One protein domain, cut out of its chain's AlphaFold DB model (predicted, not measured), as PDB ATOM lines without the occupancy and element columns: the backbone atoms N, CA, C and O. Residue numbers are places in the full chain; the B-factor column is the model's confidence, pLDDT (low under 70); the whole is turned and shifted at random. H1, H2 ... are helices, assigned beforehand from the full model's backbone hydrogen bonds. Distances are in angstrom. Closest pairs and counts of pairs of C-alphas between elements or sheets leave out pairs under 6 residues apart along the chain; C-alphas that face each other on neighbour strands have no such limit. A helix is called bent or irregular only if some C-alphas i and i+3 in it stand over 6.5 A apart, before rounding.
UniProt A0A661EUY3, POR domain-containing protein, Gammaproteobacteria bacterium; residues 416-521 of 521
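What this domain is: This is residues 416 to 521 of the 521 residues of the protein "POR domain-containing protein" of Gammaproteobacteria bacterium (UniProt A0A661EUY3). The domain is an elongated, flattened slab of five helices, an up-and-down bundle in which H1, H2, H3a, H4 and H5 each run against the one before. H1, the long bent H3 and H5 run one way side by side in one layer, with H3 between the other two; H2 and H4 run back the other way in a second layer over them, H2 over H1 and H3, H4 over H3 and H5. The printed part has 106 residues with five named helices, in the order H1 H2 H3 H4 H5, and no named strand; the class is all helix. The whole is compact, with a radius of gyration of the C-alphas of 13.9 A, and its C-alphas span 50 by 28 by 16 A, an outline that is only just flat.

Where its parts are: The longest helix is H3, residues 452 to 478, assigned as one helix by its hydrogen bonds but bent: C-alphas 467 and 470 are 6.5 A apart. Its arm H3a, residues 452 to 467, measures 22.7 A from first to last C-alpha and begins at C-alpha 452, (68.506, 66.028, 98.424). Its arm H3b, residues 470 to 478, measures 12.4 A. Before it come H1, residues 416 to 433, 25.9 A long, from C-alpha 416 at (60.566, 71.516, 106.824), and H2, residues 435 to 447, 20.7 A long. H2 is irregular, only just: C-alphas 436 and 439 are 6.9 A apart. After H3 come H4, residues 483 to 495, 17.7 A long, and H5, residues 501 to 517, 24.6 A long, ending at C-alpha 517, (96.739, 74.844, 127.970).

How they stand to each other: The hub is H3, which touches the four other helices. Its arms stand at a shallow tilt of 32 degrees, only just short of steep. H2 and H3a form a helical hairpin and touch at a shallow tilt of 9 degrees, opposite ways; their closest C-alphas, those of Leu 447 and Ala 458, are 5.8 A apart. H3b and H4 are a hairpin too, with the C-alphas of Leu 473 and Ala 483 closest at 5.1 A. Residues 419 to 426 of H1 touch residues 459 to 466 of H3a, the same way at a shallow tilt of 16 degrees; the closest C-alphas, those of Ala 426 and Leu 466, are 6.8 A apart. H5 touches H3a with residues 501 to 505, closest at the C-alphas of Asp 461 and Gly 501, 4.3 A. It touches H3b with residues 508 to 515, closest at the C-alphas of Ile 476 and Leu 512, 5.5 A. H2 and H4 touch, the same way at a shallow tilt of 10 degrees, with the C-alphas of Leu 447 and Ala 495 closest at 5.2 A. H1 and H2 form a hairpin, closest at the C-alphas of Arg 431 and Ala 438, 5.0 A, and H4 and H5 form another, closest at the C-alphas of Ala 490 and Gly 504, 4.5 A. H1 is apart from H4 and from H5. Every O i to N i+4 pair is within hydrogen-bond range in H1, H3a, H3b, H4 and H5; in H2 4 of 9 are, beside 8 of 10 O i to N i+3 pairs.

The domain as a whole: The two C-alphas farthest apart, those of Gly 452 and Ala 521, are 50.8 A apart. The printed part has no cut, and it ends at Ala 521, the chain's last residue. The four links between helices are tight. The mean pLDDT of the printed part is 93.5, and residues 518 to 521, after H5, are under 70.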
ATOM      1  N   GLU A 416      59.911  70.215 106.650       95.31
ATOM      2  CA  GLU A 416      60.566  71.516 106.824       95.31
ATOM      3  C   GLU A 416      60.120  72.226 108.103       95.31
ATOM      4  O   GLU A 416      60.960  72.694 108.864       95.31
ATOM      5  N   LEU A 417      58.815  72.247 108.397       96.06
ATOM      6  CA  LEU A 417      58.310  72.833 109.641       96.06
ATOM      7  C   LEU A 417      58.805  72.088 110.884       96.06
ATOM      8  O   LEU A 417      59.039  72.715 111.915       96.06
ATOM      9  N   LYS A 418      58.992  70.766 110.794       96.38
ATOM     10  CA  LYS A 418      59.570  69.979 111.886       96.38
ATOM     11  C   LYS A 418      61.005  70.423 112.174       96.38
ATOM     12  O   LYS A 418      61.309  70.720 113.325       96.38
ATOM     13  N   GLU A 419      61.862  70.506 111.163       96.62
ATOM     14  CA  GLU A 419      63.254  70.935 111.364       96.62
ATOM     15  C   GLU A 419      63.339  72.405 111.817       96.62
ATOM     16  O   GLU A 419      64.107  72.725 112.723       96.62
ATOM     17  N   ILE A 420      62.477  73.286 111.290       97.56
ATOM     18  CA  ILE A 420      62.356  74.672 111.777       97.56
ATOM     19  C   ILE A 420      61.964  74.697 113.257       97.56
ATOM     20  O   ILE A 420      62.520  75.489 114.009       97.56
ATOM     21  N   SER A 421      61.037  73.838 113.695       97.38
ATOM     22  CA  SER A 421      60.620  73.793 115.102       97.38
ATOM     23  C   SER A 421      61.740  73.328 116.037       97.38
ATOM     24  O   SER A 421      61.857  73.848 117.142       97.38
ATOM     25  N   VAL A 422      62.598  72.403 115.587       97.69
ATOM     26  CA  VAL A 422      63.788  71.967 116.341       97.69
ATOM     27  C   VAL A 422      64.770  73.125 116.488       97.69
ATOM     28  O   VAL A 422      65.214  73.419 117.595       97.69
ATOM     29  N   TRP A 423      65.057  73.826 115.391       98.31
ATOM     30  CA  TRP A 423      65.914  75.010 115.409       98.31
ATOM     31  C   TRP A 423      65.345  76.126 116.294       98.31
ATOM     32  O   TRP A 423      66.056  76.674 117.130       98.31
ATOM     33  N   GLN A 424      64.048  76.418 116.171       98.00
ATOM     34  CA  GLN A 424      63.360  77.414 116.991       98.00
ATOM     35  C   GLN A 424      63.433  77.066 118.482       98.00
ATOM     36  O   GLN A 424      63.713  77.941 119.300       98.00
ATOM     37  N   GLN A 425      63.225  75.796 118.842       98.06
ATOM     38  CA  GLN A 425      63.344  75.352 120.227       98.06
ATOM     39  C   GLN A 425      64.776  75.519 120.748       98.06
ATOM     40  O   GLN A 425      64.951  76.019 121.853       98.06
ATOM     41  N   ALA A 426      65.793  75.210 119.940       98.00
ATOM     42  CA  ALA A 426      67.181  75.443 120.329       98.00
ATOM     43  C   ALA A 426      67.461  76.932 120.605       98.00
ATOM     44  O   ALA A 426      68.125  77.255 121.586       98.00
ATOM     45  N   ILE A 427      66.921  77.856 119.800       98.19
ATOM     46  CA  ILE A 427      67.051  79.301 120.066       98.19
ATOM     47  C   ILE A 427      66.441  79.658 121.429       98.19
ATOM     48  O   ILE A 427      67.069  80.386 122.195       98.19
ATOM     49  N   ARG A 428      65.248  79.134 121.756       97.62
ATOM     50  CA  ARG A 428      64.609  79.354 123.069       97.62
ATOM     51  C   ARG A 428      65.484  78.839 124.208       97.62
ATOM     52  O   ARG A 428      65.751  79.576 125.151       97.62
ATOM     53  N   ASP A 429      65.961  77.605 124.085       97.38
ATOM     54  CA  ASP A 429      66.763  76.946 125.113       97.38
ATOM     55  C   ASP A 429      68.060  77.725 125.386       97.38
ATOM     56  O   ASP A 429      68.437  77.928 126.541       97.38
ATOM     57  N   TRP A 430      68.726  78.215 124.336       96.38
ATOM     58  CA  TRP A 430      69.951  79.006 124.464       96.38
ATOM     59  C   TRP A 430      69.701  80.429 124.956       96.38
ATOM     60  O   TRP A 430      70.502  80.939 125.737       96.38
ATOM     61  N   ARG A 431      68.562  81.037 124.606       95.50
ATOM     62  CA  ARG A 431      68.126  82.320 125.177       95.50
ATOM     63  C   ARG A 431      67.977  82.245 126.698       95.50
ATOM     64  O   ARG A 431      68.275  83.223 127.372       95.50
ATOM     65  N   GLU A 432      67.541  81.110 127.241       95.00
ATOM     66  CA  GLU A 432      67.419  80.913 128.691       95.00
ATOM     67  C   GLU A 432      68.751  80.542 129.361       95.00
ATOM     68  O   GLU A 432      69.041  81.000 130.465       95.00
ATOM     69  N   GLN A 433      69.566  79.706 128.713       94.81
ATOM     70  CA  GLN A 433      70.761  79.118 129.330       94.81
ATOM     71  C   GLN A 433      72.036  79.961 129.213       94.81
ATOM     72  O   GLN A 433      72.906  79.844 130.081       94.81
ATOM     73  N   ALA A 434      72.187  80.712 128.121       95.12
ATOM     74  CA  ALA A 434      73.329  81.575 127.816       95.12
ATOM     75  C   ALA A 434      72.894  82.610 126.753       95.12
ATOM     76  O   ALA A 434      73.139  82.400 125.558       95.12
ATOM     77  N   PRO A 435      72.194  83.694 127.157       94.31
ATOM     78  CA  PRO A 435      71.604  84.676 126.241       94.31
ATOM     79  C   PRO A 435      72.590  85.245 125.214       94.31
ATOM     80  O   PRO A 435      72.218  85.528 124.080       94.31
ATOM     81  N   GLU A 436      73.863  85.368 125.581       93.75
ATOM     82  CA  GLU A 436      74.944  85.817 124.709       93.75
ATOM     83  C   GLU A 436      75.185  84.890 123.505       93.75
ATOM     84  O   GLU A 436      75.636  85.361 122.465       93.75
ATOM     85  N   LEU A 437      74.844  83.601 123.598       96.69
ATOM     86  CA  LEU A 437      74.988  82.622 122.514       96.69
ATOM     87  C   LEU A 437      73.711  82.454 121.676       96.69
ATOM     88  O   LEU A 437      73.767  81.897 120.577       96.69
ATOM     89  N   ALA A 438      72.564  82.959 122.136       96.88
ATOM     90  CA  ALA A 438      71.302  82.860 121.404       96.88
ATOM     91  C   ALA A 438      71.353  83.480 119.988       96.88
ATOM     92  O   ALA A 438      70.824  82.861 119.058       96.88
ATOM     93  N   PRO A 439      72.047  84.616 119.745       96.94
ATOM     94  CA  PRO A 439      72.236  85.135 118.391       96.94
ATOM     95  C   PRO A 439      72.981  84.169 117.462       96.94
ATOM     96  O   PRO A 439      72.684  84.136 116.273       96.94
ATOM     97  N   LEU A 440      73.912  83.354 117.978       97.69
ATOM     98  CA  LEU A 440      74.596  82.326 117.183       97.69
ATOM     99  C   LEU A 440      73.673  81.146 116.871       97.69
ATOM    100  O   LEU A 440      73.714  80.623 115.760       97.69
ATOM    101  N   ALA A 441      72.815  80.749 117.816       98.00
ATOM    102  CA  ALA A 441      71.787  79.740 117.564       98.00
ATOM    103  C   ALA A 441      70.821  80.198 116.455       98.00
ATOM    104  O   ALA A 441      70.466  79.413 115.575       98.00
ATOM    105  N   ALA A 442      70.445  81.481 116.448       97.75
ATOM    106  CA  ALA A 442      69.657  82.076 115.375       97.75
ATOM    107  C   ALA A 442      70.456  82.193 114.062       97.75
ATOM    108  O   ALA A 442      69.947  81.835 113.004       97.75
ATOM    109  N   ASP A 443      71.723  82.609 114.090       96.75
ATOM    110  CA  ASP A 443      72.544  82.694 112.875       96.75
ATOM    111  C   ASP A 443      72.821  81.317 112.239       96.75
ATOM    112  O   ASP A 443      72.962  81.209 111.022       96.75
ATOM    113  N   ALA A 444      72.809  80.234 113.025       97.25
ATOM    114  CA  ALA A 444      73.003  78.871 112.526       97.25
ATOM    115  C   ALA A 444      71.978  78.462 111.448       97.25
ATOM    116  O   ALA A 444      72.277  77.599 110.617       97.25
ATOM    117  N   GLY A 445      70.818  79.127 111.370       95.88
ATOM    118  CA  GLY A 445      69.869  78.959 110.265       95.88
ATOM    119  C   GLY A 445      70.500  79.155 108.877       95.88
ATOM    120  O   GLY A 445      70.057  78.531 107.913       95.88
ATOM    121  N   ARG A 446      71.595  79.921 108.766       93.75
ATOM    122  CA  ARG A 446      72.356  80.109 107.519       93.75
ATOM    123  C   ARG A 446      72.944  78.826 106.938       93.75
ATOM    124  O   ARG A 446      73.240  78.773 105.750       93.75
ATOM    125  N   LEU A 447      73.151  77.794 107.758       94.69
ATOM    126  CA  LEU A 447      73.742  76.526 107.320       94.69
ATOM    127  C   LEU A 447      72.818  75.770 106.359       94.69
ATOM    128  O   LEU A 447      73.263  74.937 105.568       94.69
ATOM    129  N   ILE A 448      71.527  76.086 106.405       93.44
ATOM    130  CA  ILE A 448      70.463  75.369 105.728       93.44
ATOM    131  C   ILE A 448      70.391  75.753 104.248       93.44
ATOM    132  O   ILE A 448      69.950  76.837 103.874       93.44
ATOM    133  N   LYS A 449      70.785  74.819 103.371       88.12
ATOM    134  CA  LYS A 449      70.852  75.040 101.918       88.12
ATOM    135  C   LYS A 449      70.625  73.778 101.092       88.12
ATOM    136  O   LYS A 449      70.628  72.660 101.605       88.12
ATOM    137  N   GLY A 450      70.461  73.983  99.787       85.31
ATOM    138  CA  GLY A 450      70.408  72.921  98.787       85.31
ATOM    139  C   GLY A 450      69.189  72.001  98.892       85.31
ATOM    140  O   GLY A 450      68.213  72.277  99.588       85.31
ATOM    141  N   TYR A 451      69.264  70.893  98.157       82.56
ATOM    142  CA  TYR A 451      68.237  69.856  98.055       82.56
ATOM    143  C   TYR A 451      68.875  68.456  98.114       82.56
ATOM    144  O   TYR A 451      70.095  68.316  97.969       82.56
ATOM    145  N   GLY A 452      68.058  67.423  98.339       84.12
ATOM    146  CA  GLY A 452      68.506  66.028  98.424       84.12
ATOM    147  C   GLY A 452      69.644  65.842  99.431       84.12
ATOM    148  O   GLY A 452      69.614  66.398 100.524       84.12
ATOM    149  N   ARG A 453      70.721  65.154  99.027       85.12
ATOM    150  CA  ARG A 453      71.888  64.894  99.894       85.12
ATOM    151  C   ARG A 453      72.505  66.158 100.504       85.12
ATOM    152  O   ARG A 453      72.958  66.120 101.641       85.12
ATOM    153  N   VAL A 454      72.563  67.265  99.756       88.69
ATOM    154  CA  VAL A 454      73.125  68.530 100.268       88.69
ATOM    155  C   VAL A 454      72.264  69.064 101.410       88.69
ATOM    156  O   VAL A 454      72.800  69.543 102.403       88.69
ATOM    157  N   ARG A 455      70.941  68.925 101.285       90.19
ATOM    158  CA  ARG A 455      69.989  69.318 102.321       90.19
ATOM    159  C   ARG A 455      70.143  68.475 103.578       90.19
ATOM    160  O   ARG A 455      70.191  69.036 104.667       90.19
ATOM    161  N   ASP A 456      70.251  67.160 103.418       90.50
ATOM    162  CA  ASP A 456      70.418  66.234 104.543       90.50
ATOM    163  C   ASP A 456      71.693  66.552 105.335       90.50
ATOM    164  O   ASP A 456      71.671  66.616 106.562       90.50
ATOM    165  N   LEU A 457      72.795  66.820 104.624       94.06
ATOM    166  CA  LEU A 457      74.059  67.230 105.233       94.06
ATOM    167  C   LEU A 457      73.952  68.591 105.933       94.06
ATOM    168  O   LEU A 457      74.444  68.732 107.042       94.06
ATOM    169  N   ALA A 458      73.280  69.569 105.326       94.94
ATOM    170  CA  ALA A 458      73.088  70.891 105.921       94.94
ATOM    171  C   ALA A 458      72.260  70.847 107.221       94.94
ATOM    172  O   ALA A 458      72.580  71.540 108.183       94.94
ATOM    173  N   VAL A 459      71.214  70.014 107.270       95.69
ATOM    174  CA  VAL A 459      70.422  69.796 108.494       95.69
ATOM    175  C   VAL A 459      71.249  69.068 109.556       95.69
ATOM    176  O   VAL A 459      71.184  69.421 110.731       95.69
ATOM    177  N   ALA A 460      72.055  68.079 109.159       96.75
ATOM    178  CA  ALA A 460      72.966  67.401 110.078       96.75
ATOM    179  C   ALA A 460      74.008  68.368 110.664       96.75
ATOM    180  O   ALA A 460      74.223  68.355 111.871       96.75
ATOM    181  N   ASP A 461      74.593  69.233 109.836       97.19
ATOM    182  CA  ASP A 461      75.540  70.268 110.255       97.19
ATOM    183  C   ASP A 461      74.905  71.271 111.230       97.19
ATOM    184  O   ASP A 461      75.522  71.612 112.238       97.19
ATOM    185  N   LEU A 462      73.665  71.710 110.965       97.56
ATOM    186  CA  LEU A 462      72.905  72.560 111.885       97.56
ATOM    187  C   LEU A 462      72.730  71.876 113.241       97.56
ATOM    188  O   LEU A 462      73.077  72.450 114.268       97.56
ATOM    189  N   ASN A 463      72.211  70.647 113.246       97.69
ATOM    190  CA  ASN A 463      71.959  69.913 114.482       97.69
ATOM    191  C   ASN A 463      73.250  69.681 115.271       97.69
ATOM    192  O   ASN A 463      73.266  69.876 116.481       97.69
ATOM    193  N   LEU A 464      74.341  69.335 114.587       97.81
ATOM    194  CA  LEU A 464      75.660  69.179 115.189       97.81
ATOM    195  C   LEU A 464      76.141  70.490 115.838       97.81
ATOM    196  O   LEU A 464      76.598  70.490 116.977       97.81
ATOM    197  N   PHE A 465      75.997  71.631 115.158       98.19
ATOM    198  CA  PHE A 465      76.363  72.924 115.738       98.19
ATOM    199  C   PHE A 465      75.494  73.287 116.953       98.19
ATOM    200  O   PHE A 465      76.019  73.746 117.964       98.19
ATOM    201  N   LEU A 466      74.179  73.058 116.885       97.81
ATOM    202  CA  LEU A 466      73.259  73.380 117.981       97.81
ATOM    203  C   LEU A 466      73.465  72.488 119.216       97.81
ATOM    204  O   LEU A 466      73.365  72.981 120.339       97.81
ATOM    205  N   ILE A 467      73.717  71.191 119.006       97.25
ATOM    206  CA  ILE A 467      73.816  70.182 120.070       97.25
ATOM    207  C   ILE A 467      75.220  70.130 120.667       97.25
ATOM    208  O   ILE A 467      75.336  70.031 121.882       97.25
ATOM    209  N   ASP A 468      76.265  70.208 119.844       97.75
ATOM    210  CA  ASP A 468      77.652  70.016 120.284       97.75
ATOM    211  C   ASP A 468      78.476  71.311 120.196       97.75
ATOM    212  O   ASP A 468      79.310  71.583 121.057       97.75
ATOM    213  N   GLY A 469      78.230  72.149 119.183       97.81
ATOM    214  CA  GLY A 469      78.965  73.402 118.976       97.81
ATOM    215  C   GLY A 469      78.666  74.473 120.029       97.81
ATOM    216  O   GLY A 469      79.589  75.037 120.613       97.81
ATOM    217  N   LEU A 470      77.390  74.752 120.305       98.00
ATOM    218  CA  LEU A 470      76.999  75.768 121.291       98.00
ATOM    219  C   LEU A 470      77.447  75.430 122.730       98.00
ATOM    220  O   LEU A 470      77.923  76.341 123.411       98.00
ATOM    221  N   PRO A 471      77.408  74.168 123.209       98.06
ATOM    222  CA  PRO A 471      78.034  73.813 124.485       98.06
ATOM    223  C   PRO A 471      79.539  74.074 124.534       98.06
ATOM    224  O   PRO A 471      80.008  74.651 125.510       98.06
ATOM    225  N   LEU A 472      80.285  73.747 123.472       97.62
ATOM    226  CA  LEU A 472      81.718  74.066 123.408       97.62
ATOM    227  C   LEU A 472      81.967  75.575 123.494       97.62
ATOM    228  O   LEU A 472      82.904  76.014 124.150       97.62
ATOM    229  N   LEU A 473      81.112  76.384 122.867       97.81
ATOM    230  CA  LEU A 473      81.192  77.843 122.948       97.81
ATOM    231  C   LEU A 473      80.905  78.369 124.355       97.81
ATOM    232  O   LEU A 473      81.568  79.298 124.813       97.81
ATOM    233  N   LYS A 474      79.960  77.753 125.066       97.19
ATOM    234  CA  LYS A 474      79.711  78.052 126.479       97.19
ATOM    235  C   LYS A 474      80.946  77.757 127.333       97.19
ATOM    236  O   LYS A 474      81.309  78.581 128.172       97.19
ATOM    237  N   ASP A 475      81.624  76.639 127.078       96.75
ATOM    238  CA  ASP A 475      82.871  76.284 127.762       96.75
ATOM    239  C   ASP A 475      84.007  77.263 127.417       96.75
ATOM    240  O   ASP A 475      84.700  77.739 128.316       96.75
ATOM    241  N   ILE A 476      84.146  77.657 126.145       96.31
ATOM    242  CA  ILE A 476      85.101  78.690 125.706       96.31
ATOM    243  C   ILE A 476      84.862  79.994 126.471       96.31
ATOM    244  O   ILE A 476      85.799  80.541 127.057       96.31
ATOM    245  N   SER A 477      83.609  80.451 126.550       94.88
ATOM    246  CA  SER A 477      83.254  81.649 127.315       94.88
ATOM    247  C   SER A 477      83.601  81.501 128.800       94.88
ATOM    248  O   SER A 477      84.116  82.440 129.406       94.88
ATOM    249  N   ALA A 478      83.358  80.329 129.397       94.56
ATOM    250  CA  ALA A 478      83.687  80.056 130.796       94.56
ATOM    251  C   ALA A 478      85.205  80.042 131.064       94.56
ATOM    252  O   ALA A 478      85.637  80.390 132.162       94.56
ATOM    253  N   THR A 479      86.016  79.690 130.063       94.06
ATOM    254  CA  THR A 479      87.491  79.755 130.116       94.06
ATOM    255  C   THR A 479      88.073  81.136 129.785       94.06
ATOM    256  O   THR A 479      89.290  81.303 129.799       94.06
ATOM    257  N   GLY A 480      87.227  82.142 129.530       91.75
ATOM    258  CA  GLY A 480      87.648  83.515 129.231       91.75
ATOM    259  C   GLY A 480      87.958  83.792 127.755       91.75
ATOM    260  O   GLY A 480      88.533  84.836 127.451       91.75
ATOM    261  N   GLY A 481      87.593  82.886 126.843       92.81
ATOM    262  CA  GLY A 481      87.702  83.088 125.395       92.81
ATOM    263  C   GLY A 481      86.531  83.878 124.797       92.81
ATOM    264  O   GLY A 481      85.467  84.008 125.403       92.81
ATOM    265  N   ASP A 482      86.710  84.381 123.574       95.62
ATOM    266  CA  ASP A 482      85.669  85.103 122.828       95.62
ATOM    267  C   ASP A 482      84.754  84.131 122.065       95.62
ATOM    268  O   ASP A 482      84.869  83.953 120.852       95.62
ATOM    269  N   ALA A 483      83.805  83.529 122.783       95.56
ATOM    270  CA  ALA A 483      82.863  82.566 122.216       95.56
ATOM    271  C   ALA A 483      82.058  83.114 121.018       95.56
ATOM    272  O   ALA A 483      81.674  82.361 120.121       95.56
ATOM    273  N   LEU A 484      81.810  84.425 120.945       95.56
ATOM    274  CA  LEU A 484      81.093  85.008 119.811       95.56
ATOM    275  C   LEU A 484      81.944  85.004 118.541       95.56
ATOM    276  O   LEU A 484      81.440  84.658 117.468       95.56
ATOM    277  N   ALA A 485      83.220  85.374 118.647       95.94
ATOM    278  CA  ALA A 485      84.150  85.312 117.526       95.94
ATOM    279  C   ALA A 485      84.408  83.861 117.093       95.94
ATOM    280  O   ALA A 485      84.280  83.550 115.904       95.94
ATOM    281  N   SER A 486      84.678  82.963 118.047       96.75
ATOM    282  CA  SER A 486      84.845  81.522 117.814       96.75
ATOM    283  C   SER A 486      83.634  80.935 117.088       96.75
ATOM    284  O   SER A 486      83.765  80.258 116.067       96.75
ATOM    285  N   GLY A 487      82.425  81.256 117.560       96.75
ATOM    286  CA  GLY A 487      81.176  80.760 116.992       96.75
ATOM    287  C   GLY A 487      80.930  81.254 115.571       96.75
ATOM    288  O   GLY A 487      80.558  80.461 114.707       96.75
ATOM    289  N   LYS A 488      81.211  82.531 115.286       95.56
ATOM    290  CA  LYS A 488      81.132  83.079 113.921       95.56
ATOM    291  C   LYS A 488      82.120  82.397 112.973       95.56
ATOM    292  O   LYS A 488      81.747  82.068 111.847       95.56
ATOM    293  N   ASN A 489      83.348  82.142 113.425       95.12
ATOM    294  CA  ASN A 489      84.371  81.452 112.635       95.12
ATOM    295  C   ASN A 489      84.000  79.985 112.371       95.12
ATOM    296  O   ASN A 489      84.142  79.495 111.245       95.12
ATOM    297  N   ALA A 490      83.462  79.295 113.379       96.56
ATOM    298  CA  ALA A 490      82.952  77.939 113.234       96.56
ATOM    299  C   ALA A 490      81.786  77.895 112.238       96.56
ATOM    300  O   ALA A 490      81.828  77.118 111.285       96.56
ATOM    301  N   LEU A 491      80.790  78.776 112.382       95.69
ATOM    302  CA  LEU A 491      79.667  78.873 111.447       95.69
ATOM    303  C   LEU A 491      80.126  79.175 110.020       95.69
ATOM    304  O   LEU A 491      79.635  78.539 109.093       95.69
ATOM    305  N   ALA A 492      81.095  80.073 109.823       93.06
ATOM    306  CA  ALA A 492      81.666  80.350 108.503       93.06
ATOM    307  C   ALA A 492      82.345  79.109 107.893       93.06
ATOM    308  O   ALA A 492      82.163  78.813 106.710       93.06
ATOM    309  N   THR A 493      83.069  78.341 108.712       93.69
ATOM    310  CA  THR A 493      83.715  77.087 108.296       93.69
ATOM    311  C   THR A 493      82.686  76.037 107.875       93.69
ATOM    312  O   THR A 493      82.845  75.397 106.834       93.69
ATOM    313  N   ILE A 494      81.607  75.884 108.646       94.88
ATOM    314  CA  ILE A 494      80.525  74.936 108.346       94.88
ATOM    315  C   ILE A 494      79.738  75.398 107.107       94.88
ATOM    316  O   ILE A 494      79.426  74.606 106.222       94.88
ATOM    317  N   ALA A 495      79.467  76.698 106.986       92.00
ATOM    318  CA  ALA A 495      78.711  77.281 105.879       92.00
ATOM    319  C   ALA A 495      79.423  77.173 104.519       92.00
ATOM    320  O   ALA A 495      78.754  77.264 103.479       92.00
ATOM    321  N   ALA A 496      80.744  76.956 104.494       89.69
ATOM    322  CA  ALA A 496      81.537  76.849 103.269       89.69
ATOM    323  C   ALA A 496      81.042  75.724 102.339       89.69
ATOM    324  O   ALA A 496      80.917  75.915 101.131       89.69
ATOM    325  N   GLU A 497      80.675  74.566 102.889       89.62
ATOM    326  CA  GLU A 497      80.175  73.412 102.138       89.62
ATOM    327  C   GLU A 497      79.329  72.523 103.058       89.62
ATOM    328  O   GLU A 497      79.665  72.349 104.220       89.62
ATOM    329  N   ALA A 498      78.236  71.945 102.551       91.06
ATOM    330  CA  ALA A 498      77.430  71.031 103.362       91.06
ATOM    331  C   ALA A 498      78.216  69.747 103.699       91.06
ATOM    332  O   ALA A 498      78.853  69.149 102.830       91.06
ATOM    333  N   GLY A 499      78.120  69.301 104.948       93.44
ATOM    334  CA  GLY A 499      78.886  68.202 105.533       93.44
ATOM    335  C   GLY A 499      80.170  68.653 106.240       93.44
ATOM    336  O   GLY A 499      81.020  67.811 106.538       93.44
ATOM    337  N   LYS A 500      80.350  69.960 106.480       94.25
ATOM    338  CA  LYS A 500      81.522  70.532 107.172       94.25
ATOM    339  C   LYS A 500      81.291  70.760 108.665       94.25
ATOM    340  O   LYS A 500      82.194  71.268 109.326       94.25
ATOM    341  N   GLY A 501      80.158  70.324 109.214       95.19
ATOM    342  CA  GLY A 501      79.866  70.345 110.647       95.19
ATOM    343  C   GLY A 501      81.043  69.857 111.502       95.19
ATOM    344  O   GLY A 501      81.527  70.622 112.335       95.19
ATOM    345  N   PRO A 502      81.591  68.647 111.255       97.25
ATOM    346  CA  PRO A 502      82.714  68.127 112.034       97.25
ATOM    347  C   PRO A 502      83.950  69.032 112.017       97.25
ATOM    348  O   PRO A 502      84.613  69.167 113.036       97.25
ATOM    349  N   ALA A 503      84.237  69.695 110.890       96.06
ATOM    350  CA  ALA A 503      85.368  70.617 110.792       96.06
ATOM    351  C   ALA A 503      85.165  71.866 111.666       96.06
ATOM    352  O   ALA A 503      86.113  72.320 112.302       96.06
ATOM    353  N   GLY A 504      83.933  72.385 111.738       95.75
ATOM    354  CA  GLY A 504      83.588  73.479 112.649       95.75
ATOM    355  C   GLY A 504      83.733  73.089 114.121       95.75
ATOM    356  O   GLY A 504      84.272  73.862 114.905       95.75
ATOM    357  N   LEU A 505      83.332  71.871 114.497       97.12
ATOM    358  CA  LEU A 505      83.526  71.363 115.861       97.12
ATOM    359  C   LEU A 505      85.002  71.175 116.202       97.12
ATOM    360  O   LEU A 505      85.427  71.581 117.278       97.12
ATOM    361  N   THR A 506      85.793  70.594 115.295       97.62
ATOM    362  CA  THR A 506      87.240  70.440 115.499       97.62
ATOM    363  C   THR A 506      87.918  71.793 115.705       97.62
ATOM    364  O   THR A 506      88.800  71.904 116.551       97.62
ATOM    365  N   PHE A 507      87.487  72.829 114.979       96.94
ATOM    366  CA  PHE A 507      87.961  74.196 115.197       96.94
ATOM    367  C   PHE A 507      87.661  74.683 116.627       96.94
ATOM    368  O   PHE A 507      88.578  75.119 117.318       96.94
ATOM    369  N   LEU A 508      86.420  74.536 117.104       97.69
ATOM    370  CA  LEU A 508      86.034  74.949 118.461       97.69
ATOM    371  C   LEU A 508      86.761  74.155 119.554       97.69
ATOM    372  O   LEU A 508      87.182  74.718 120.559       97.69
ATOM    373  N   GLN A 509      86.943  72.850 119.353       97.25
ATOM    374  CA  GLN A 509      87.695  71.996 120.274       97.25
ATOM    375  C   GLN A 509      89.153  72.450 120.386       97.25
ATOM    376  O   GLN A 509      89.654  72.611 121.494       97.25
ATOM    377  N   ALA A 510      89.809  72.723 119.254       96.31
ATOM    378  CA  ALA A 510      91.181  73.222 119.242       96.31
ATOM    379  C   ALA A 510      91.303  74.584 119.948       96.31
ATOM    380  O   ALA A 510      92.287  74.842 120.643       96.31
ATOM    381  N   GLU A 511      90.297  75.448 119.808       95.06
ATOM    382  CA  GLU A 511      90.266  76.744 120.480       95.06
ATOM    383  C   GLU A 511      90.134  76.590 122.002       95.06
ATOM    384  O   GLU A 511      90.933  77.162 122.747       95.06
ATOM    385  N   LEU A 512      89.226  75.733 122.472       95.31
ATOM    386  CA  LEU A 512      89.075  75.413 123.894       95.31
ATOM    387  C   LEU A 512      90.338  74.758 124.488       95.31
ATOM    388  O   LEU A 512      90.775  75.107 125.588       95.31
ATOM    389  N   GLU A 513      90.969  73.836 123.760       94.94
ATOM    390  CA  GLU A 513      92.244  73.228 124.160       94.94
ATOM    391  C   GLU A 513      93.355  74.278 124.294       94.94
ATOM    392  O   GLU A 513      94.129  74.245 125.250       94.94
ATOM    393  N   SER A 514      93.407  75.255 123.385       93.69
ATOM    394  CA  SER A 514      94.410  76.322 123.430       93.69
ATOM    395  C   SER A 514      94.253  77.228 124.658       93.69
ATOM    396  O   SER A 514      95.249  77.619 125.269       93.69
ATOM    397  N   LEU A 515      93.011  77.495 125.070       91.88
ATOM    398  CA  LEU A 515      92.691  78.303 126.249       91.88
ATOM    399  C   LEU A 515      92.990  77.558 127.553       91.88
ATOM    400  O   LEU A 515      93.475  78.155 128.510       91.88
ATOM    401  N   THR A 516      92.751  76.248 127.586       88.88
ATOM    402  CA  THR A 516      93.005  75.421 128.779       88.88
ATOM    403  C   THR A 516      94.485  75.086 128.983       88.88
ATOM    404  O   THR A 516      94.901  74.833 130.115       88.88
ATOM    405  N   GLN A 517      95.293  75.101 127.918       83.62
ATOM    406  CA  GLN A 517      96.739  74.844 127.970       83.62
ATOM    407  C   GLN A 517      97.593  76.111 128.141       83.62
ATOM    408  O   GLN A 517      98.799  76.001 128.380       83.62
ATOM    409  N   ALA A 518      97.008  77.307 128.037       69.31
ATOM    410  CA  ALA A 518      97.724  78.552 128.290       69.31
ATOM    411  C   ALA A 518      98.154  78.618 129.774       69.31
ATOM    412  O   ALA A 518      97.304  78.507 130.662       69.31
ATOM    413  N   PRO A 519      99.458  78.769 130.091       52.66
ATOM    414  CA  PRO A 519      99.900  78.861 131.478       52.66
ATOM    415  C   PRO A 519      99.281  80.101 132.129       52.66
ATOM    416  O   PRO A 519      99.335  81.188 131.555       52.66
ATOM    417  N   ALA A 520      98.699  79.929 133.321       53.47
ATOM    418  CA  ALA A 520      98.175  81.028 134.125       53.47
ATOM    419  C   ALA A 520      99.284  82.075 134.334       53.47
ATOM    420  O   ALA A 520     100.294  81.779 134.979       53.47
ATOM    421  N   ALA A 521      99.115  83.244 133.712       45.25
ATOM    422  CA  ALA A 521     100.040  84.372 133.798       45.25
ATOM    423  C   ALA A 521      99.907  85.115 135.132       45.25
ATOM    424  O   ALA A 521      98.759  85.251 135.618       45.25
TER     425      ALA A 521